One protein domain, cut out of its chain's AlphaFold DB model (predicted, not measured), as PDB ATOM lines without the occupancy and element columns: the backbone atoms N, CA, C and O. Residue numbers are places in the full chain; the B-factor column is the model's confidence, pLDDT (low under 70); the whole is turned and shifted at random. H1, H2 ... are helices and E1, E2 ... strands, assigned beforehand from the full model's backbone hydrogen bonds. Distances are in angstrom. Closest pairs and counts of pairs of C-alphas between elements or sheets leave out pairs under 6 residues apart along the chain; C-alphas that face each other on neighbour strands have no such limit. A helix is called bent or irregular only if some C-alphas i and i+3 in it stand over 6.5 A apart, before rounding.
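This is residues 259 to 368 and 393 to 421 of the 421 residues of the protein "Protein kinase domain-containing protein" of Aegilops tauschii subsp. strangulata (UniProt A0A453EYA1). A twisted sheet of five strands has the short helix H1 across one face and the longer helix H2 on the opposite face, along the edge strand E4. The kinked helix H4 lies off the sheet, beyond H2, and meets it only with residues 407 to 411; the short H5 follows and folds back near H2, while residues 363 to 368, with H3, stick out. The printed part has 139 residues with five named helices and five named strands, in the order H1 E1 E2 E3 H2 E4 E5 H3 H4 H5. The sheet is antiparallel, in the order E1, E2, E3, E5, E4, and the class is mixed, helices and strands. The whole is compact, with a radius of gyration of the C-alphas of 15.8 A and spans of 42 by 36 by 35 A.

H1, residues 259 to 265, begins at C-alpha 259 (17.834, -13.888, -8.248). E1 is residues 273 to 278, 14.0 A long; E2, residues 289 to 296, measures 22.0 A; E3, residues 302 to 309, measures 23.0 A. H2, residues 314 to 329, is 23.7 A from first to last C-alpha and begins at (32.776, 4.479, -3.652); it is only just irregular, with C-alphas 315 and 318 6.6 A apart. E4 is residues 338 to 344, 18.2 A, and E5 is residues 349 to 355, 20.0 A. H3 is residues 363 to 366. H4, residues 393 to 411, is 24.3 A long and ends at C-alpha 411 (45.020, -8.153, 0.624); it is irregular, with C-alphas 403 and 406 7.3 A apart, and has a kink of 56 degrees near residue 405. H5 is residues 415 to 419.

E1, E2 and E3 form a meander, each strand the antiparallel neighbour of the one before. In the hairpin E1 and E2, N 277 and O 290 are 2.8 A apart, within hydrogen-bond range; in the hairpin E2 and E3, N 293 and O 305 are at 2.8 A. E3 and E5 are antiparallel at 155 degrees, with N 308 and O 350 at 2.8 A. In the hairpin E4 and E5, N 351 and O 342 are at 2.7 A. E3, H2 and E4 make a split strand-helix-strand unit, two strands running the same way with E5 between them, and its crossover is right-handed. H1 is on the sheet at a height of 8.2 A, over E3 and only just over E5, where 3 of its C-alphas fall; on the local plane it runs across the strands, at 72 degrees to E3. H2 is on the opposite face at a height of 9.8 A, over E4 and along it, at 3 degrees on the local plane; the closest C-alphas, of Ala 328 and Leu 338, are 4.7 A apart. H2 touches H4 with residues 323 to 327 alone, at a steep tilt of 39 degrees, opposite ways; the closest C-alphas, of Gly 323 and Leu 411, are 6.4 A apart. H5 is close to H2 but not clearly touching, with the C-alphas of Glu 316 and Thr 417 7.3 A apart. H3 is apart from H4. In H1 and H5 every O i to N i+4 pair is within hydrogen-bond range, in H2 10 of 12 and in H4 11 of 15; H3 is too short for such a pair.

The two C-alphas farthest apart, those of Lys 314 and Val 368, are 44.5 A apart. Residues 369 to 392 are not printed, and C-alphas 368 and 393 stand 16.4 A apart across this cut. Of the links that are printed whole, none is long. The mean pLDDT of the printed part is 71.3; it is under 70 at residues 277 to 289, 309 to 319, 344 to 348, 367 to 368 and 404 to 421, and H5 has a mean of 30.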
ATOM      1  N   GLU A 259      18.801 -12.800  -8.062       83.38
ATOM      2  CA  GLU A 259      17.834 -13.888  -8.248       83.38
ATOM      3  C   GLU A 259      18.503 -15.271  -8.170       83.38
ATOM      4  O   GLU A 259      17.960 -16.211  -7.591       83.38
ATOM      5  N   GLU A 260      19.713 -15.415  -8.708       86.31
ATOM      6  CA  GLU A 260      20.532 -16.623  -8.598       86.31
ATOM      7  C   GLU A 260      20.915 -16.903  -7.150       86.31
ATOM      8  O   GLU A 260      20.773 -18.031  -6.689       86.31
ATOM      9  N   VAL A 261      21.342 -15.880  -6.407       87.56
ATOM     10  CA  VAL A 261      21.699 -16.034  -4.991       87.56
ATOM     11  C   VAL A 261      20.467 -16.364  -4.141       87.56
ATOM     12  O   VAL A 261      20.524 -17.234  -3.268       87.56
ATOM     13  N   GLU A 262      19.337 -15.709  -4.399       87.00
ATOM     14  CA  GLU A 262      18.073 -15.982  -3.713       87.00
ATOM     15  C   GLU A 262      17.562 -17.383  -4.020       87.00
ATOM     16  O   GLU A 262      17.304 -18.149  -3.096       87.00
ATOM     17  N   SER A 263      17.475 -17.762  -5.292       88.00
ATOM     18  CA  SER A 263      17.046 -19.109  -5.675       88.00
ATOM     19  C   SER A 263      17.972 -20.181  -5.097       88.00
ATOM     20  O   SER A 263      17.482 -21.152  -4.518       88.00
ATOM     21  N   ALA A 264      19.293 -19.969  -5.139       91.19
ATOM     22  CA  ALA A 264      20.259 -20.926  -4.613       91.19
ATOM     23  C   ALA A 264      20.144 -21.129  -3.099       91.19
ATOM     24  O   ALA A 264      20.346 -22.239  -2.612       91.19
ATOM     25  N   THR A 265      19.809 -20.080  -2.349       90.56
ATOM     26  CA  THR A 265      19.638 -20.136  -0.885       90.56
ATOM     27  C   THR A 265      18.201 -20.427  -0.446       90.56
ATOM     28  O   THR A 265      17.932 -20.480   0.758       90.56
ATOM     29  N   GLN A 266      17.277 -20.627  -1.395       88.31
ATOM     30  CA  GLN A 266      15.831 -20.701  -1.156       88.31
ATOM     31  C   GLN A 266      15.321 -19.470  -0.394       88.31
ATOM     32  O   GLN A 266      14.744 -19.577   0.686       88.31
ATOM     33  N   TYR A 267      15.593 -18.292  -0.953       85.69
ATOM     34  CA  TYR A 267      15.246 -16.979  -0.411       85.69
ATOM     35  C   TYR A 267      15.765 -16.773   1.017       85.69
ATOM     36  O   TYR A 267      15.054 -16.270   1.884       85.69
ATOM     37  N   PHE A 268      17.020 -17.173   1.260       86.94
ATOM     38  CA  PHE A 268      17.672 -17.082   2.571       86.94
ATOM     39  C   PHE A 268      16.904 -17.793   3.698       86.94
ATOM     40  O   PHE A 268      16.857 -17.305   4.831       86.94
ATOM     41  N   SER A 269      16.319 -18.956   3.389       81.12
ATOM     42  CA  SER A 269      15.591 -19.799   4.343       81.12
ATOM     43  C   SER A 269      16.415 -20.098   5.599       81.12
ATOM     44  O   SER A 269      17.600 -20.434   5.522       81.12
ATOM     45  N   GLU A 270      15.775 -20.040   6.771       85.25
ATOM     46  CA  GLU A 270      16.424 -20.365   8.047       85.25
ATOM     47  C   GLU A 270      16.900 -21.821   8.113       85.25
ATOM     48  O   GLU A 270      17.881 -22.106   8.795       85.25
ATOM     49  N   LEU A 271      16.278 -22.725   7.351       85.69
ATOM     50  CA  LEU A 271      16.704 -24.126   7.244       85.69
ATOM     51  C   LEU A 271      18.085 -24.275   6.594       85.69
ATOM     52  O   LEU A 271      18.785 -25.254   6.836       85.69
ATOM     53  N   ASN A 272      18.480 -23.298   5.777       87.69
ATOM     54  CA  ASN A 272      19.767 -23.275   5.098       87.69
ATOM     55  C   ASN A 272      20.823 -22.481   5.874       87.69
ATOM     56  O   ASN A 272      21.958 -22.374   5.419       87.69
ATOM     57  N   LEU A 273      20.490 -21.907   7.029       88.62
ATOM     58  CA  LEU A 273      21.423 -21.098   7.802       88.62
ATOM     59  C   LEU A 273      22.478 -21.981   8.487       88.62
ATOM     60  O   LEU A 273      22.170 -22.760   9.383       88.62
ATOM     61  N   LEU A 274      23.744 -21.805   8.109       84.69
ATOM     62  CA  LEU A 274      24.888 -22.500   8.708       84.69
ATOM     63  C   LEU A 274      25.462 -21.753   9.919       84.69
ATOM     64  O   LEU A 274      26.045 -22.368  10.807       84.69
ATOM     65  N   GLY A 275      25.311 -20.427   9.976       81.31
ATOM     66  CA  GLY A 275      25.773 -19.641  11.118       81.31
ATOM     67  C   GLY A 275      25.537 -18.138  10.984       81.31
ATOM     68  O   GLY A 275      25.458 -17.596   9.881       81.31
ATOM     69  N   LYS A 276      25.449 -17.459  12.133       79.62
ATOM     70  CA  LYS A 276      25.379 -15.994  12.258       79.62
ATOM     71  C   LYS A 276      26.576 -15.516  13.082       79.62
ATOM     72  O   LYS A 276      26.785 -15.998  14.192       79.62
ATOM     73  N   LYS A 277      27.352 -14.568  12.554       65.88
ATOM     74  CA  LYS A 277      28.391 -13.850  13.300       65.88
ATOM     75  C   LYS A 277      27.860 -12.457  13.626       65.88
ATOM     76  O   LYS A 277      27.634 -11.654  12.727       65.88
ATOM     77  N   ASN A 278      27.661 -12.187  14.913       57.03
ATOM     78  CA  ASN A 278      27.306 -10.856  15.395       57.03
ATOM     79  C   ASN A 278      28.594 -10.142  15.811       57.03
ATOM     80  O   ASN A 278      29.147 -10.456  16.867       57.03
ATOM     81  N   SER A 279      29.071  -9.177  15.028       45.91
ATOM     82  CA  SER A 279      30.040  -8.215  15.547       45.91
ATOM     83  C   SER A 279      29.267  -7.167  16.354       45.91
ATOM     84  O   SER A 279      28.539  -6.330  15.824       45.91
ATOM     85  N   LYS A 280      29.377  -7.212  17.688       41.44
ATOM     86  CA  LYS A 280      29.056  -6.031  18.499       41.44
ATOM     87  C   LYS A 280      30.107  -4.981  18.154       41.44
ATOM     88  O   LYS A 280      31.200  -5.025  18.713       41.44
ATOM     89  N   SER A 281      29.785  -4.050  17.259       39.47
ATOM     90  CA  SER A 281      30.562  -2.819  17.158       39.47
ATOM     91  C   SER A 281      30.519  -2.139  18.530       39.47
ATOM     92  O   SER A 281      29.450  -1.767  19.030       39.47
ATOM     93  N   LYS A 282      31.669  -2.058  19.210       35.84
ATOM     94  CA  LYS A 282      31.827  -1.224  20.405       35.84
ATOM     95  C   LYS A 282      31.777   0.233  19.938       35.84
ATOM     96  O   LYS A 282      32.807   0.825  19.647       35.84
ATOM     97  N   GLY A 283      30.570   0.790  19.893       37.97
ATOM     98  CA  GLY A 283      30.317   2.205  19.618       37.97
ATOM     99  C   GLY A 283      29.527   2.426  18.330       37.97
ATOM    100  O   GLY A 283      30.035   2.216  17.237       37.97
ATOM    101  N   GLY A 284      28.291   2.907  18.468       33.16
ATOM    102  CA  GLY A 284      27.473   3.384  17.348       33.16
ATOM    103  C   GLY A 284      26.570   2.318  16.725       33.16
ATOM    104  O   GLY A 284      26.963   1.178  16.501       33.16
ATOM    105  N   ALA A 285      25.316   2.692  16.476       35.34
ATOM    106  CA  ALA A 285      24.281   1.839  15.908       35.34
ATOM    107  C   ALA A 285      24.653   1.369  14.488       35.34
ATOM    108  O   ALA A 285      24.519   2.110  13.522       35.34
ATOM    109  N   GLY A 286      25.106   0.122  14.381       40.09
ATOM    110  CA  GLY A 286      25.390  -0.555  13.120       40.09
ATOM    111  C   GLY A 286      25.805  -1.995  13.396       40.09
ATOM    112  O   GLY A 286      26.985  -2.299  13.504       40.09
ATOM    113  N   SER A 287      24.828  -2.878  13.602       43.94
ATOM    114  CA  SER A 287      25.083  -4.314  13.736       43.94
ATOM    115  C   SER A 287      25.347  -4.892  12.346       43.94
ATOM    116  O   SER A 287      24.400  -5.112  11.593       43.94
ATOM    117  N   SER A 288      26.615  -5.113  11.990       52.38
ATOM    118  CA  SER A 288      26.980  -5.838  10.768       52.38
ATOM    119  C   SER A 288      26.680  -7.323  10.991       52.38
ATOM    120  O   SER A 288      27.369  -8.029  11.731       52.38
ATOM    121  N   PHE A 289      25.553  -7.788  10.446       61.25
ATOM    122  CA  PHE A 289      25.117  -9.178  10.566       61.25
ATOM    123  C   PHE A 289      25.718 -10.003   9.428       61.25
ATOM    124  O   PHE A 289      25.120 -10.113   8.355       61.25
ATOM    125  N   ALA A 290      26.872 -10.627   9.661       75.94
ATOM    126  CA  ALA A 290      27.381 -11.626   8.732       75.94
ATOM    127  C   ALA A 290      26.622 -12.950   8.932       75.94
ATOM    128  O   ALA A 290      26.606 -13.513  10.030       75.94
ATOM    129  N   ALA A 291      25.974 -13.456   7.883       84.62
ATOM    130  CA  ALA A 291      25.199 -14.699   7.924       84.62
ATOM    131  C   ALA A 291      25.625 -15.629   6.791       84.62
ATOM    132  O   ALA A 291      25.831 -15.187   5.668       84.62
ATOM    133  N   THR A 292      25.788 -16.914   7.084       89.38
ATOM    134  CA  THR A 292      26.264 -17.910   6.118       89.38
ATOM    135  C   THR A 292      25.163 -18.923   5.848       89.38
ATOM    136  O   THR A 292      24.635 -19.513   6.788       89.38
ATOM    137  N   TYR A 293      24.831 -19.128   4.578       91.12
ATOM    138  CA  TYR A 293      23.754 -19.997   4.122       91.12
ATOM    139  C   TYR A 293      24.306 -21.098   3.227       91.12
ATOM    140  O   TYR A 293      25.141 -20.843   2.365       91.12
ATOM    141  N   ARG A 294      23.814 -22.320   3.387       93.62
ATOM    142  CA  ARG A 294      23.979 -23.382   2.400       93.62
ATOM    143  C   ARG A 294      23.103 -23.069   1.192       93.62
ATOM    144  O   ARG A 294      21.976 -22.609   1.345       93.62
ATOM    145  N   GLY A 295      23.608 -23.332  -0.001       93.75
ATOM    146  CA  GLY A 295      22.840 -23.167  -1.222       93.75
ATOM    147  C   GLY A 295      23.142 -24.239  -2.254       93.75
ATOM    148  O   GLY A 295      24.039 -25.069  -2.100       93.75
ATOM    149  N   THR A 296      22.360 -24.234  -3.320       95.19
ATOM    150  CA  THR A 296      22.573 -25.081  -4.491       95.19
ATOM    151  C   THR A 296      22.288 -24.245  -5.723       95.19
ATOM    152  O   THR A 296      21.184 -23.735  -5.879       95.19
ATOM    153  N   LEU A 297      23.301 -24.048  -6.564       92.94
ATOM    154  CA  LEU A 297      23.157 -23.302  -7.811       92.94
ATOM    155  C   LEU A 297      22.228 -24.050  -8.786       92.94
ATOM    156  O   LEU A 297      21.915 -25.227  -8.598       92.94
ATOM    157  N   ARG A 298      21.777 -23.367  -9.845       90.31
ATOM    158  CA  ARG A 298      20.823 -23.920 -10.832       90.31
ATOM    159  C   ARG A 298      21.341 -25.171 -11.553       90.31
ATOM    160  O   ARG A 298      20.546 -25.998 -11.981       90.31
ATOM    161  N   ASP A 299      22.655 -25.305 -11.666       90.81
ATOM    162  CA  ASP A 299      23.352 -26.463 -12.236       90.81
ATOM    163  C   ASP A 299      23.462 -27.656 -11.261       90.81
ATOM    164  O   ASP A 299      24.012 -28.696 -11.615       90.81
ATOM    165  N   GLY A 300      22.945 -27.523 -10.035       92.50
ATOM    166  CA  GLY A 300      23.040 -28.530  -8.979       92.50
ATOM    167  C   GLY A 300      24.311 -28.430  -8.132       92.50
ATOM    168  O   GLY A 300      24.482 -29.225  -7.206       92.50
ATOM    169  N   THR A 301      25.192 -27.461  -8.394       93.88
ATOM    170  CA  THR A 301      26.442 -27.311  -7.648       93.88
ATOM    171  C   THR A 301      26.161 -26.861  -6.208       93.88
ATOM    172  O   THR A 301      25.549 -25.805  -6.001       93.88
ATOM    173  N   PRO A 302      26.614 -27.609  -5.181       94.75
ATOM    174  CA  PRO A 302      26.461 -27.195  -3.796       94.75
ATOM    175  C   PRO A 302      27.423 -26.049  -3.483       94.75
ATOM    176  O   PRO A 302      28.629 -26.135  -3.722       94.75
ATOM    177  N   VAL A 303      26.885 -24.981  -2.904       94.94
ATOM    178  CA  VAL A 303      27.642 -23.777  -2.558       94.94
ATOM    179  C   VAL A 303      27.325 -23.327  -1.145       94.94
ATOM    180  O   VAL A 303      26.363 -23.772  -0.511       94.94
ATOM    181  N   VAL A 304      28.133 -22.406  -0.651       93.81
ATOM    182  CA  VAL A 304      27.808 -21.623   0.529       93.81
ATOM    183  C   VAL A 304      27.794 -20.150   0.140       93.81
ATOM    184  O   VAL A 304      28.620 -19.677  -0.636       93.81
ATOM    185  N   VAL A 305      26.808 -19.431   0.663       91.56
ATOM    186  CA  VAL A 305      26.580 -18.013   0.420       91.56
ATOM    187  C   VAL A 305      26.764 -17.264   1.729       91.56
ATOM    188  O   VAL A 305      25.985 -17.428   2.669       91.56
ATOM    189  N   THR A 306      27.786 -16.421   1.796       88.75
ATOM    190  CA  THR A 306      28.015 -15.540   2.942       88.75
ATOM    191  C   THR A 306      27.455 -14.164   2.637       88.75
ATOM    192  O   THR A 306      27.948 -13.473   1.750       88.75
ATOM    193  N   ARG A 307      26.442 -13.758   3.398       84.19
ATOM    194  CA  ARG A 307      25.896 -12.406   3.419       84.19
ATOM    195  C   ARG A 307      26.734 -11.526   4.337       84.19
ATOM    196  O   ARG A 307      26.915 -11.861   5.507       84.19
ATOM    197  N   LEU A 308      27.192 -10.402   3.807       80.19
ATOM    198  CA  LEU A 308      27.949  -9.358   4.481       80.19
ATOM    199  C   LEU A 308      27.116  -8.075   4.469       80.19
ATOM    200  O   LEU A 308      26.661  -7.630   3.412       80.19
ATOM    201  N   GLY A 309      26.895  -7.494   5.644       67.50
ATOM    202  CA  GLY A 309      26.134  -6.258   5.772       67.50
ATOM    203  C   GLY A 309      27.056  -5.053   5.799       67.50
ATOM    204  O   GLY A 309      27.421  -4.636   6.890       67.50
ATOM    205  N   LYS A 310      27.401  -4.457   4.648       62.41
ATOM    206  CA  LYS A 310      27.878  -3.065   4.651       62.41
ATOM    207  C   LYS A 310      27.725  -2.312   3.331       62.41
ATOM    208  O   LYS A 310      27.943  -2.821   2.236       62.41
ATOM    209  N   THR A 311      27.417  -1.030   3.511       52.03
ATOM    210  CA  THR A 311      27.489   0.081   2.566       52.03
ATOM    211  C   THR A 311      28.949   0.455   2.268       52.03
ATOM    212  O   THR A 311      29.579   1.150   3.064       52.03
ATOM    213  N   CYS A 312      29.500   0.021   1.137       48.62
ATOM    214  CA  CYS A 312      30.824   0.472   0.697       48.62
ATOM    215  C   CYS A 312      30.745   1.937   0.231       48.62
ATOM    216  O   CYS A 312      29.910   2.284  -0.612       48.62
ATOM    217  N   CYS A 313      31.618   2.806   0.744       43.41
ATOM    218  CA  CYS A 313      31.886   4.096   0.110       43.41
ATOM    219  C   CYS A 313      32.584   3.849  -1.241       43.41
ATOM    220  O   CYS A 313      33.403   2.940  -1.359       43.41
ATOM    221  N   LYS A 314      32.300   4.675  -2.261       52.81
ATOM    222  CA  LYS A 314      32.776   4.479  -3.652       52.81
ATOM    223  C   LYS A 314      34.298   4.280  -3.799       52.81
ATOM    224  O   LYS A 314      34.731   3.695  -4.783       52.81
ATOM    225  N   GLN A 315      35.098   4.774  -2.851       48.75
ATOM    226  CA  GLN A 315      36.562   4.692  -2.887       48.75
ATOM    227  C   GLN A 315      37.102   3.294  -2.523       48.75
ATOM    228  O   GLN A 315      38.141   2.893  -3.032       48.75
ATOM    229  N   GLU A 316      36.387   2.545  -1.681       55.97
ATOM    230  CA  GLU A 316      36.792   1.223  -1.170       55.97
ATOM    231  C   GLU A 316      36.327   0.074  -2.080       55.97
ATOM    232  O   GLU A 316      36.883  -1.024  -2.075       55.97
ATOM    233  N   GLU A 317      35.311   0.337  -2.903       63.88
ATOM    234  CA  GLU A 317      34.675  -0.643  -3.784       63.88
ATOM    235  C   GLU A 317      35.641  -1.200  -4.841       63.88
ATOM    236  O   GLU A 317      35.656  -2.403  -5.096       63.88
ATOM    237  N   ALA A 318      36.493  -0.356  -5.432       65.31
ATOM    238  CA  ALA A 318      37.431  -0.782  -6.473       65.31
ATOM    239  C   ALA A 318      38.510  -1.740  -5.936       65.31
ATOM    240  O   ALA A 318      38.813  -2.759  -6.559       65.31
ATOM    241  N   GLU A 319      39.063  -1.450  -4.756       67.06
ATOM    242  CA  GLU A 319      40.059  -2.311  -4.111       67.06
ATOM    243  C   GLU A 319      39.442  -3.628  -3.638       67.06
ATOM    244  O   GLU A 319      40.039  -4.692  -3.814       67.06
ATOM    245  N   PHE A 320      38.215  -3.570  -3.115       70.44
ATOM    246  CA  PHE A 320      37.448  -4.750  -2.734       70.44
ATOM    247  C   PHE A 320      37.204  -5.682  -3.930       70.44
ATOM    248  O   PHE A 320      37.501  -6.876  -3.864       70.44
ATOM    249  N   LEU A 321      36.743  -5.139  -5.060       71.44
ATOM    250  CA  LEU A 321      36.520  -5.911  -6.286       71.44
ATOM    251  C   LEU A 321      37.818  -6.516  -6.835       71.44
ATOM    252  O   LEU A 321      37.821  -7.662  -7.291       71.44
ATOM    253  N   LYS A 322      38.933  -5.782  -6.745       72.69
ATOM    254  CA  LYS A 322      40.259  -6.294  -7.108       72.69
ATOM    255  C   LYS A 322      40.671  -7.471  -6.222       72.69
ATOM    256  O   LYS A 322      41.174  -8.469  -6.735       72.69
ATOM    257  N   GLY A 323      40.417  -7.391  -4.915       73.50
ATOM    258  CA  GLY A 323      40.633  -8.492  -3.976       73.50
ATOM    259  C   GLY A 323      39.796  -9.729  -4.314       73.50
ATOM    260  O   GLY A 323      40.334 -10.833  -4.385       73.50
ATOM    261  N   LEU A 324      38.500  -9.550  -4.597       75.75
ATOM    262  CA  LEU A 324      37.601 -10.647  -4.971       75.75
ATOM    263  C   LEU A 324      38.015 -11.339  -6.269       75.75
ATOM    264  O   LEU A 324      37.973 -12.565  -6.346       75.75
ATOM    265  N   LYS A 325      38.456 -10.577  -7.273       73.50
ATOM    266  CA  LYS A 325      38.968 -11.147  -8.521       73.50
ATOM    267  C   LYS A 325      40.161 -12.065  -8.264       73.50
ATOM    268  O   LYS A 325      40.168 -13.202  -8.719       73.50
ATOM    269  N   LEU A 326      41.136 -11.585  -7.496       75.56
ATOM    270  CA  LEU A 326      42.326 -12.365  -7.179       75.56
ATOM    271  C   LEU A 326      41.987 -13.639  -6.387       75.56
ATOM    272  O   LEU A 326      42.597 -14.681  -6.609       75.56
ATOM    273  N   LEU A 327      41.003 -13.574  -5.484       75.88
ATOM    274  CA  LEU A 327      40.517 -14.744  -4.742       75.88
ATOM    275  C   LEU A 327      39.813 -15.761  -5.641       75.88
ATOM    276  O   LEU A 327      39.973 -16.960  -5.436       75.88
ATOM    277  N   ALA A 328      39.051 -15.300  -6.627       76.69
ATOM    278  CA  ALA A 328      38.373 -16.180  -7.568       76.69
ATOM    279  C   ALA A 328      39.326 -16.842  -8.578       76.69
ATOM    280  O   ALA A 328      39.089 -17.961  -9.028       76.69
ATOM    281  N   GLU A 329      40.420 -16.164  -8.926       78.38
ATOM    282  CA  GLU A 329      41.485 -16.719  -9.770       78.38
ATOM    283  C   GLU A 329      42.370 -17.722  -9.011       78.38
ATOM    284  O   GLU A 329      43.039 -18.557  -9.623       78.38
ATOM    285  N   LEU A 330      42.366 -17.677  -7.675       76.06
ATOM    286  CA  LEU A 330      43.153 -18.570  -6.838       76.06
ATOM    287  C   LEU A 330      42.497 -19.952  -6.720       76.06
ATOM    288  O   LEU A 330      41.732 -20.231  -5.798       76.06
ATOM    289  N   GLN A 331      42.863 -20.856  -7.626       77.62
ATOM    290  CA  GLN A 331      42.488 -22.267  -7.546       77.62
ATOM    291  C   GLN A 331      43.601 -23.078  -6.875       77.62
ATOM    292  O   GLN A 331      44.718 -23.166  -7.386       77.62
ATOM    293  N   HIS A 332      43.308 -23.668  -5.715       82.62
ATOM    294  CA  HIS A 332      44.241 -24.538  -5.001       82.62
ATOM    295  C   HIS A 332      43.488 -25.559  -4.137       82.62
ATOM    296  O   HIS A 332      42.570 -25.189  -3.416       82.62
ATOM    297  N   ASP A 333      43.941 -26.815  -4.112       83.44
ATOM    298  CA  ASP A 333      43.264 -27.931  -3.417       83.44
ATOM    299  C   ASP A 333      43.073 -27.730  -1.901       83.44
ATOM    300  O   ASP A 333      42.262 -28.392  -1.258       83.44
ATOM    301  N   ASN A 334      43.869 -26.845  -1.296       85.94
ATOM    302  CA  ASN A 334      43.812 -26.518   0.134       85.94
ATOM    303  C   ASN A 334      43.262 -25.114   0.427       85.94
ATOM    304  O   ASN A 334      43.478 -24.600   1.523       85.94
ATOM    305  N   ILE A 335      42.597 -24.482  -0.541       84.62
ATOM    306  CA  ILE A 335      41.919 -23.197  -0.364       84.62
ATOM    307  C   ILE A 335      40.493 -23.338  -0.885       84.62
ATOM    308  O   ILE A 335      40.265 -23.907  -1.946       84.62
ATOM    309  N   VAL A 336      39.522 -22.845  -0.118       85.38
ATOM    310  CA  VAL A 336      38.120 -22.871  -0.544       85.38
ATOM    311  C   VAL A 336      37.955 -21.911  -1.720       85.38
ATOM    312  O   VAL A 336      38.252 -20.724  -1.587       85.38
ATOM    313  N   GLY A 337      37.493 -22.431  -2.857       85.12
ATOM    314  CA  GLY A 337      37.308 -21.651  -4.072       85.12
ATOM    315  C   GLY A 337      36.198 -20.612  -3.918       85.12
ATOM    316  O   GLY A 337      35.080 -20.925  -3.495       85.12
ATOM    317  N   LEU A 338      36.501 -19.365  -4.287       87.75
ATOM    318  CA  LEU A 338      35.495 -18.326  -4.473       87.75
ATOM    319  C   LEU A 338      34.942 -18.443  -5.897       87.75
ATOM    320  O   LEU A 338      35.652 -18.184  -6.865       87.75
ATOM    321  N   ARG A 339      33.665 -18.808  -6.029       87.50
ATOM    322  CA  ARG A 339      32.996 -18.914  -7.335       87.50
ATOM    323  C   ARG A 339      32.567 -17.564  -7.874       87.50
ATOM    324  O   ARG A 339      32.509 -17.376  -9.083       87.50
ATOM    325  N   GLY A 340      32.237 -16.637  -6.982       88.00
ATOM    326  CA  GLY A 340      31.832 -15.302  -7.375       88.00
ATOM    327  C   GLY A 340      31.175 -14.523  -6.253       88.00
ATOM    328  O   GLY A 340      31.205 -14.909  -5.082       88.00
ATOM    329  N   PHE A 341      30.582 -13.399  -6.628       86.38
ATOM    330  CA  PHE A 341      29.952 -12.476  -5.695       86.38
ATOM    331  C   PHE A 341      28.728 -11.798  -6.315       86.38
ATOM    332  O   PHE A 341      28.583 -11.728  -7.535       86.38
ATOM    333  N   CYS A 342      27.857 -11.274  -5.458       83.62
ATOM    334  CA  CYS A 342      26.705 -10.456  -5.824       83.62
ATOM    335  C   CYS A 342      26.604  -9.286  -4.845       83.62
ATOM    336  O   CYS A 342      26.628  -9.487  -3.635       83.62
ATOM    337  N   CYS A 343      26.456  -8.064  -5.345       77.06
ATOM    338  CA  CYS A 343      26.261  -6.880  -4.510       77.06
ATOM    339  C   CYS A 343      24.900  -6.262  -4.824       77.06
ATOM    340  O   CYS A 343      24.599  -5.987  -5.983       77.06
ATOM    341  N   SER A 344      24.089  -6.003  -3.798       69.19
ATOM    342  CA  SER A 344      22.804  -5.321  -3.949       69.19
ATOM    343  C   SER A 344      22.861  -3.945  -3.305       69.19
ATOM    344  O   SER A 344      22.805  -3.803  -2.081       69.19
ATOM    345  N   ARG A 345      22.917  -2.903  -4.141       65.62
ATOM    346  CA  ARG A 345      22.865  -1.508  -3.677       65.62
ATOM    347  C   ARG A 345      21.540  -1.189  -2.982       65.62
ATOM    348  O   ARG A 345      21.539  -0.433  -2.020       65.62
ATOM    349  N   ALA A 346      20.437  -1.780  -3.447       63.06
ATOM    350  CA  ALA A 346      19.112  -1.584  -2.861       63.06
ATOM    351  C   ALA A 346      19.017  -2.132  -1.429       63.06
ATOM    352  O   ALA A 346      18.300  -1.569  -0.608       63.06
ATOM    353  N   ARG A 347      19.753  -3.212  -1.127       66.19
ATOM    354  CA  ARG A 347      19.787  -3.824   0.209       66.19
ATOM    355  C   ARG A 347      20.956  -3.359   1.073       66.19
ATOM    356  O   ARG A 347      20.905  -3.526   2.284       66.19
ATOM    357  N   GLY A 348      21.994  -2.772   0.475       69.12
ATOM    358  CA  GLY A 348      23.240  -2.466   1.182       69.12
ATOM    359  C   GLY A 348      23.982  -3.730   1.623       69.12
ATOM    360  O   GLY A 348      24.646  -3.728   2.657       69.12
ATOM    361  N   GLU A 349      23.831  -4.817   0.863       75.25
ATOM    362  CA  GLU A 349      24.353  -6.144   1.194       75.25
ATOM    363  C   GLU A 349      25.270  -6.654   0.076       75.25
ATOM    364  O   GLU A 349      25.014  -6.445  -1.116       75.25
ATOM    365  N   CYS A 350      26.325  -7.363   0.473       81.00
ATOM    366  CA  CYS A 350      27.207  -8.106  -0.417       81.00
ATOM    367  C   CYS A 350      27.119  -9.600  -0.088       81.00
ATOM    368  O   CYS A 350      27.045  -9.995   1.074       81.00
ATOM    369  N   PHE A 351      27.126 -10.436  -1.117       85.94
ATOM    370  CA  PHE A 351      27.030 -11.882  -1.030       85.94
ATOM    371  C   PHE A 351      28.257 -12.498  -1.689       85.94
ATOM    372  O   PHE A 351      28.552 -12.206  -2.847       85.94
ATOM    373  N   LEU A 352      28.950 -13.368  -0.963       89.06
ATOM    374  CA  LEU A 352      30.077 -14.143  -1.474       89.06
ATOM    375  C   LEU A 352      29.645 -15.593  -1.669       89.06
ATOM    376  O   LEU A 352      29.112 -16.193  -0.735       89.06
ATOM    377  N   VAL A 353      29.887 -16.149  -2.855       90.94
ATOM    378  CA  VAL A 353      29.523 -17.524  -3.223       90.94
ATOM    379  C   VAL A 353      30.786 -18.372  -3.290       90.94
ATOM    380  O   VAL A 353      31.668 -18.127  -4.113       90.94
ATOM    381  N   HIS A 354      30.876 -19.378  -2.429       91.56
ATOM    382  CA  HIS A 354      32.040 -20.253  -2.289       91.56
ATOM    383  C   HIS A 354      31.669 -21.727  -2.408       91.56
ATOM    384  O   HIS A 354      30.502 -22.108  -2.286       91.56
ATOM    385  N   ASP A 355      32.679 -22.549  -2.681       90.31
ATOM    386  CA  ASP A 355      32.534 -24.000  -2.718       90.31
ATOM    387  C   ASP A 355      32.035 -24.559  -1.384       90.31
ATOM    388  O   ASP A 355      32.521 -24.206  -0.307       90.31
ATOM    389  N   PHE A 356      31.072 -25.480  -1.454       90.88
ATOM    390  CA  PHE A 356      30.584 -26.156  -0.261       90.88
ATOM    391  C   PHE A 356      31.626 -27.135   0.286       90.88
ATOM    392  O   PHE A 356      31.995 -28.110  -0.368       90.88
ATOM    393  N   VAL A 357      32.049 -26.907   1.531       88.25
ATOM    394  CA  VAL A 357      32.934 -27.813   2.271       88.25
ATOM    395  C   VAL A 357      32.082 -28.735   3.152       88.25
ATOM    396  O   VAL A 357      31.541 -28.276   4.161       88.25
ATOM    397  N   PRO A 358      31.965 -30.037   2.831       82.00
ATOM    398  CA  PRO A 358      31.007 -30.933   3.486       82.00
ATOM    399  C   PRO A 358      31.285 -31.162   4.971       82.00
ATOM    400  O   PRO A 358      30.351 -31.315   5.751       82.00
ATOM    401  N   ASN A 359      32.557 -31.138   5.373       82.12
ATOM    402  CA  ASN A 359      32.956 -31.353   6.763       82.12
ATOM    403  C   ASN A 359      32.914 -30.067   7.607       82.12
ATOM    404  O   ASN A 359      33.223 -30.112   8.792       82.12
ATOM    405  N   GLY A 360      32.536 -28.926   7.022       80.75
ATOM    406  CA  GLY A 360      32.448 -27.655   7.735       80.75
ATOM    407  C   GLY A 360      33.796 -27.126   8.241       80.75
ATOM    408  O   GLY A 360      34.853 -27.377   7.661       80.75
ATOM    409  N   SER A 361      33.743 -26.332   9.313       79.94
ATOM    410  CA  SER A 361      34.917 -25.680   9.904       79.94
ATOM    411  C   SER A 361      35.770 -26.650  10.721       79.94
ATOM    412  O   SER A 361      35.251 -27.448  11.501       79.94
ATOM    413  N   LEU A 362      37.094 -26.494  10.631       80.38
ATOM    414  CA  LEU A 362      38.057 -27.252  11.431       80.38
ATOM    415  C   LEU A 362      37.853 -27.061  12.947       80.38
ATOM    416  O   LEU A 362      38.173 -27.966  13.712       80.38
ATOM    417  N   SER A 363      37.285 -25.929  13.381       72.31
ATOM    418  CA  SER A 363      37.000 -25.648  14.799       72.31
ATOM    419  C   SER A 363      36.172 -26.751  15.462       72.31
ATOM    420  O   SER A 363      36.511 -27.189  16.554       72.31
ATOM    421  N   HIS A 364      35.181 -27.305  14.753       70.00
ATOM    422  CA  HIS A 364      34.338 -28.390  15.265       70.00
ATOM    423  C   HIS A 364      35.111 -29.676  15.596       70.00
ATOM    424  O   HIS A 364      34.609 -30.512  16.339       70.00
ATOM    425  N   PHE A 365      36.317 -29.844  15.047       71.00
ATOM    426  CA  PHE A 365      37.179 -31.005  15.290       71.00
ATOM    427  C   PHE A 365      38.321 -30.715  16.272       71.00
ATOM    428  O   PHE A 365      39.025 -31.639  16.681       71.00
ATOM    429  N   LEU A 366      38.552 -29.443  16.602       70.50
ATOM    430  CA  LEU A 366      39.606 -29.012  17.523       70.50
ATOM    431  C   LEU A 366      39.069 -28.738  18.927       70.50
ATOM    432  O   LEU A 366      39.818 -28.908  19.890       70.50
ATOM    433  N   ASP A 367      37.795 -28.366  19.041       63.81
ATOM    434  CA  ASP A 367      37.125 -28.170  20.319       63.81
ATOM    435  C   ASP A 367      36.898 -29.538  20.984       63.81
ATOM    436  O   ASP A 367      35.956 -30.269  20.676       63.81
ATOM    437  N   VAL A 368      37.799 -29.921  21.893       55.84
ATOM    438  CA  VAL A 368      37.558 -31.042  22.807       55.84
ATOM    439  C   VAL A 368      36.462 -30.576  23.757       55.84
ATOM    440  O   VAL A 368      36.702 -29.694  24.579       55.84
ATOM    441  N   ILE A 393      46.471 -32.368   8.471       84.50
ATOM    442  CA  ILE A 393      45.782 -31.072   8.564       84.50
ATOM    443  C   ILE A 393      46.798 -29.925   8.527       84.50
ATOM    444  O   ILE A 393      46.678 -29.031   7.693       84.50
ATOM    445  N   ILE A 394      47.839 -29.976   9.365       84.50
ATOM    446  CA  ILE A 394      48.896 -28.952   9.415       84.50
ATOM    447  C   ILE A 394      49.583 -28.815   8.052       84.50
ATOM    448  O   ILE A 394      49.786 -27.703   7.565       84.50
ATOM    449  N   LYS A 395      49.902 -29.937   7.397       79.62
ATOM    450  CA  LYS A 395      50.510 -29.942   6.061       79.62
ATOM    451  C   LYS A 395      49.580 -29.328   5.011       79.62
ATOM    452  O   LYS A 395      50.059 -28.591   4.152       79.62
ATOM    453  N   GLY A 396      48.278 -29.609   5.077       82.25
ATOM    454  CA  GLY A 396      47.266 -29.003   4.207       82.25
ATOM    455  C   GLY A 396      47.177 -27.487   4.387       82.25
ATOM    456  O   GLY A 396      47.259 -26.752   3.405       82.25
ATOM    457  N   ILE A 397      47.117 -27.014   5.637       84.31
ATOM    458  CA  ILE A 397      47.110 -25.579   5.965       84.31
ATOM    459  C   ILE A 397      48.376 -24.903   5.432       84.31
ATOM    460  O   ILE A 397      48.289 -23.884   4.750       84.31
ATOM    461  N   ALA A 398      49.552 -25.489   5.674       79.44
ATOM    462  CA  ALA A 398      50.819 -24.936   5.206       79.44
ATOM    463  C   ALA A 398      50.867 -24.803   3.674       79.44
ATOM    464  O   ALA A 398      51.312 -23.777   3.162       79.44
ATOM    465  N   LYS A 399      50.371 -25.805   2.935       79.56
ATOM    466  CA  LYS A 399      50.264 -25.738   1.469       79.56
ATOM    467  C   LYS A 399      49.341 -24.605   1.013       79.56
ATOM    468  O   LYS A 399      49.736 -23.829   0.148       79.56
ATOM    469  N   GLY A 400      48.159 -24.484   1.622       79.19
ATOM    470  CA  GLY A 400      47.218 -23.399   1.328       79.19
ATOM    471  C   GLY A 400      47.826 -22.020   1.593       79.19
ATOM    472  O   GLY A 400      47.789 -21.150   0.731       79.19
ATOM    473  N   MET A 401      48.492 -21.843   2.736       76.75
ATOM    474  CA  MET A 401      49.146 -20.577   3.078       76.75
ATOM    475  C   MET A 401      50.249 -20.190   2.091       76.75
ATOM    476  O   MET A 401      50.367 -19.019   1.746       76.75
ATOM    477  N   VAL A 402      51.060 -21.152   1.632       77.00
ATOM    478  CA  VAL A 402      52.112 -20.902   0.630       77.00
ATOM    479  C   VAL A 402      51.503 -20.464  -0.704       77.00
ATOM    480  O   VAL A 402      52.013 -19.530  -1.325       77.00
ATOM    481  N   ALA A 403      50.398 -21.086  -1.117       70.62
ATOM    482  CA  ALA A 403      49.690 -20.723  -2.341       70.62
ATOM    483  C   ALA A 403      49.027 -19.334  -2.255       70.62
ATOM    484  O   ALA A 403      48.961 -18.634  -3.261       70.62
ATOM    485  N   SER A 404      48.610 -18.889  -1.064       66.00
ATOM    486  CA  SER A 404      48.003 -17.567  -0.859       66.00
ATOM    487  C   SER A 404      49.005 -16.425  -0.624       66.00
ATOM    488  O   SER A 404      48.597 -15.269  -0.536       66.00
ATOM    489  N   VAL A 405      50.318 -16.684  -0.539       62.50
ATOM    490  CA  VAL A 405      51.345 -15.634  -0.329       62.50
ATOM    491  C   VAL A 405      51.294 -14.492  -1.362       62.50
ATOM    492  O   VAL A 405      51.448 -13.338  -0.949       62.50
ATOM    493  N   PRO A 406      51.057 -14.737  -2.669       55.06
ATOM    494  CA  PRO A 406      50.908 -13.660  -3.650       55.06
ATOM    495  C   PRO A 406      49.722 -12.736  -3.338       55.06
ATOM    496  O   PRO A 406      49.785 -11.541  -3.616       55.06
ATOM    497  N   LEU A 407      48.671 -13.267  -2.703       55.41
ATOM    498  CA  LEU A 407      47.479 -12.512  -2.320       55.41
ATOM    499  C   LEU A 407      47.711 -11.647  -1.087       55.41
ATOM    500  O   LEU A 407      47.186 -10.543  -1.034       55.41
ATOM    501  N   CYS A 408      48.517 -12.089  -0.119       50.66
ATOM    502  CA  CYS A 408      48.771 -11.327   1.109       50.66
ATOM    503  C   CYS A 408      49.444  -9.965   0.857       50.66
ATOM    504  O   CYS A 408      49.220  -9.038   1.630       50.66
ATOM    505  N   HIS A 409      50.208  -9.801  -0.231       42.00
ATOM    506  CA  HIS A 409      50.750  -8.489  -0.619       42.00
ATOM    507  C   HIS A 409      49.676  -7.522  -1.153       42.00
ATOM    508  O   HIS A 409      49.839  -6.313  -1.018       42.00
ATOM    509  N   CYS A 410      48.579  -8.028  -1.729       37.94
ATOM    510  CA  CYS A 410      47.460  -7.211  -2.221       37.94
ATOM    511  C   CYS A 410      46.325  -7.068  -1.193       37.94
ATOM    512  O   CYS A 410      45.692  -6.021  -1.112       37.94
ATOM    513  N   LEU A 411      46.083  -8.097  -0.380       40.34
ATOM    514  CA  LEU A 411      45.020  -8.153   0.624       40.34
ATOM    515  C   LEU A 411      45.383  -7.453   1.938       40.34
ATOM    516  O   LEU A 411      44.471  -7.105   2.677       40.34
ATOM    517  N   ALA A 412      46.661  -7.173   2.218       37.34
ATOM    518  CA  ALA A 412      47.045  -6.311   3.343       37.34
ATOM    519  C   ALA A 412      46.477  -4.879   3.219       37.34
ATOM    520  O   ALA A 412      46.348  -4.189   4.223       37.34
ATOM    521  N   ILE A 413      46.087  -4.462   2.008       34.88
ATOM    522  CA  ILE A 413      45.389  -3.193   1.752       34.88
ATOM    523  C   ILE A 413      43.859  -3.355   1.911       34.88
ATOM    524  O   ILE A 413      43.184  -2.411   2.294       34.88
ATOM    525  N   SER A 414      43.306  -4.562   1.718       34.62
ATOM    526  CA  SER A 414      41.851  -4.809   1.664       34.62
ATOM    527  C   SER A 414      41.254  -5.445   2.938       34.62
ATOM    528  O   SER A 414      40.060  -5.312   3.204       34.62
ATOM    529  N   TYR A 415      42.064  -6.105   3.778       32.97
ATOM    530  CA  TYR A 415      41.606  -6.694   5.049       32.97
ATOM    531  C   TYR A 415      41.260  -5.645   6.113       32.97
ATOM    532  O   TYR A 415      40.369  -5.889   6.923       32.97
ATOM    533  N   GLN A 416      41.910  -4.474   6.082       28.83
ATOM    534  CA  GLN A 416      41.550  -3.337   6.938       28.83
ATOM    535  C   GLN A 416      40.110  -2.886   6.639       28.83
ATOM    536  O   GLN A 416      39.308  -2.687   7.544       28.83
ATOM    537  N   THR A 417      39.742  -2.850   5.358       29.69
ATOM    538  CA  THR A 417      38.415  -2.451   4.888       29.69
ATOM    539  C   THR A 417      37.345  -3.498   5.202       29.69
ATOM    540  O   THR A 417      36.225  -3.143   5.543       29.69
ATOM    541  N   LEU A 418      37.678  -4.791   5.133       31.50
ATOM    542  CA  LEU A 418      36.745  -5.898   5.396       31.50
ATOM    543  C   LEU A 418      36.464  -6.150   6.886       31.50
ATOM    544  O   LEU A 418      35.404  -6.679   7.200       31.50
ATOM    545  N   LEU A 419      37.385  -5.799   7.788       28.30
ATOM    546  CA  LEU A 419      37.201  -5.921   9.246       28.30
ATOM    547  C   LEU A 419      36.629  -4.655   9.891       28.30
ATOM    548  O   LEU A 419      35.997  -4.740  10.943       28.30
ATOM    549  N   GLU A 420      36.814  -3.491   9.266       26.78
ATOM    550  CA  GLU A 420      36.115  -2.262   9.656       26.78
ATOM    551  C   GLU A 420      34.678  -2.222   9.108       26.78
ATOM    552  O   GLU A 420      33.904  -1.327   9.467       26.78
ATOM    553  N   CYS A 421      34.303  -3.194   8.263       24.94
ATOM    554  CA  CYS A 421      32.954  -3.446   7.763       24.94
ATOM    555  C   CYS A 421      32.155  -4.492   8.542       24.94
ATOM    556  O   CYS A 421      30.922  -4.294   8.689       24.94
TER     557      CYS A 421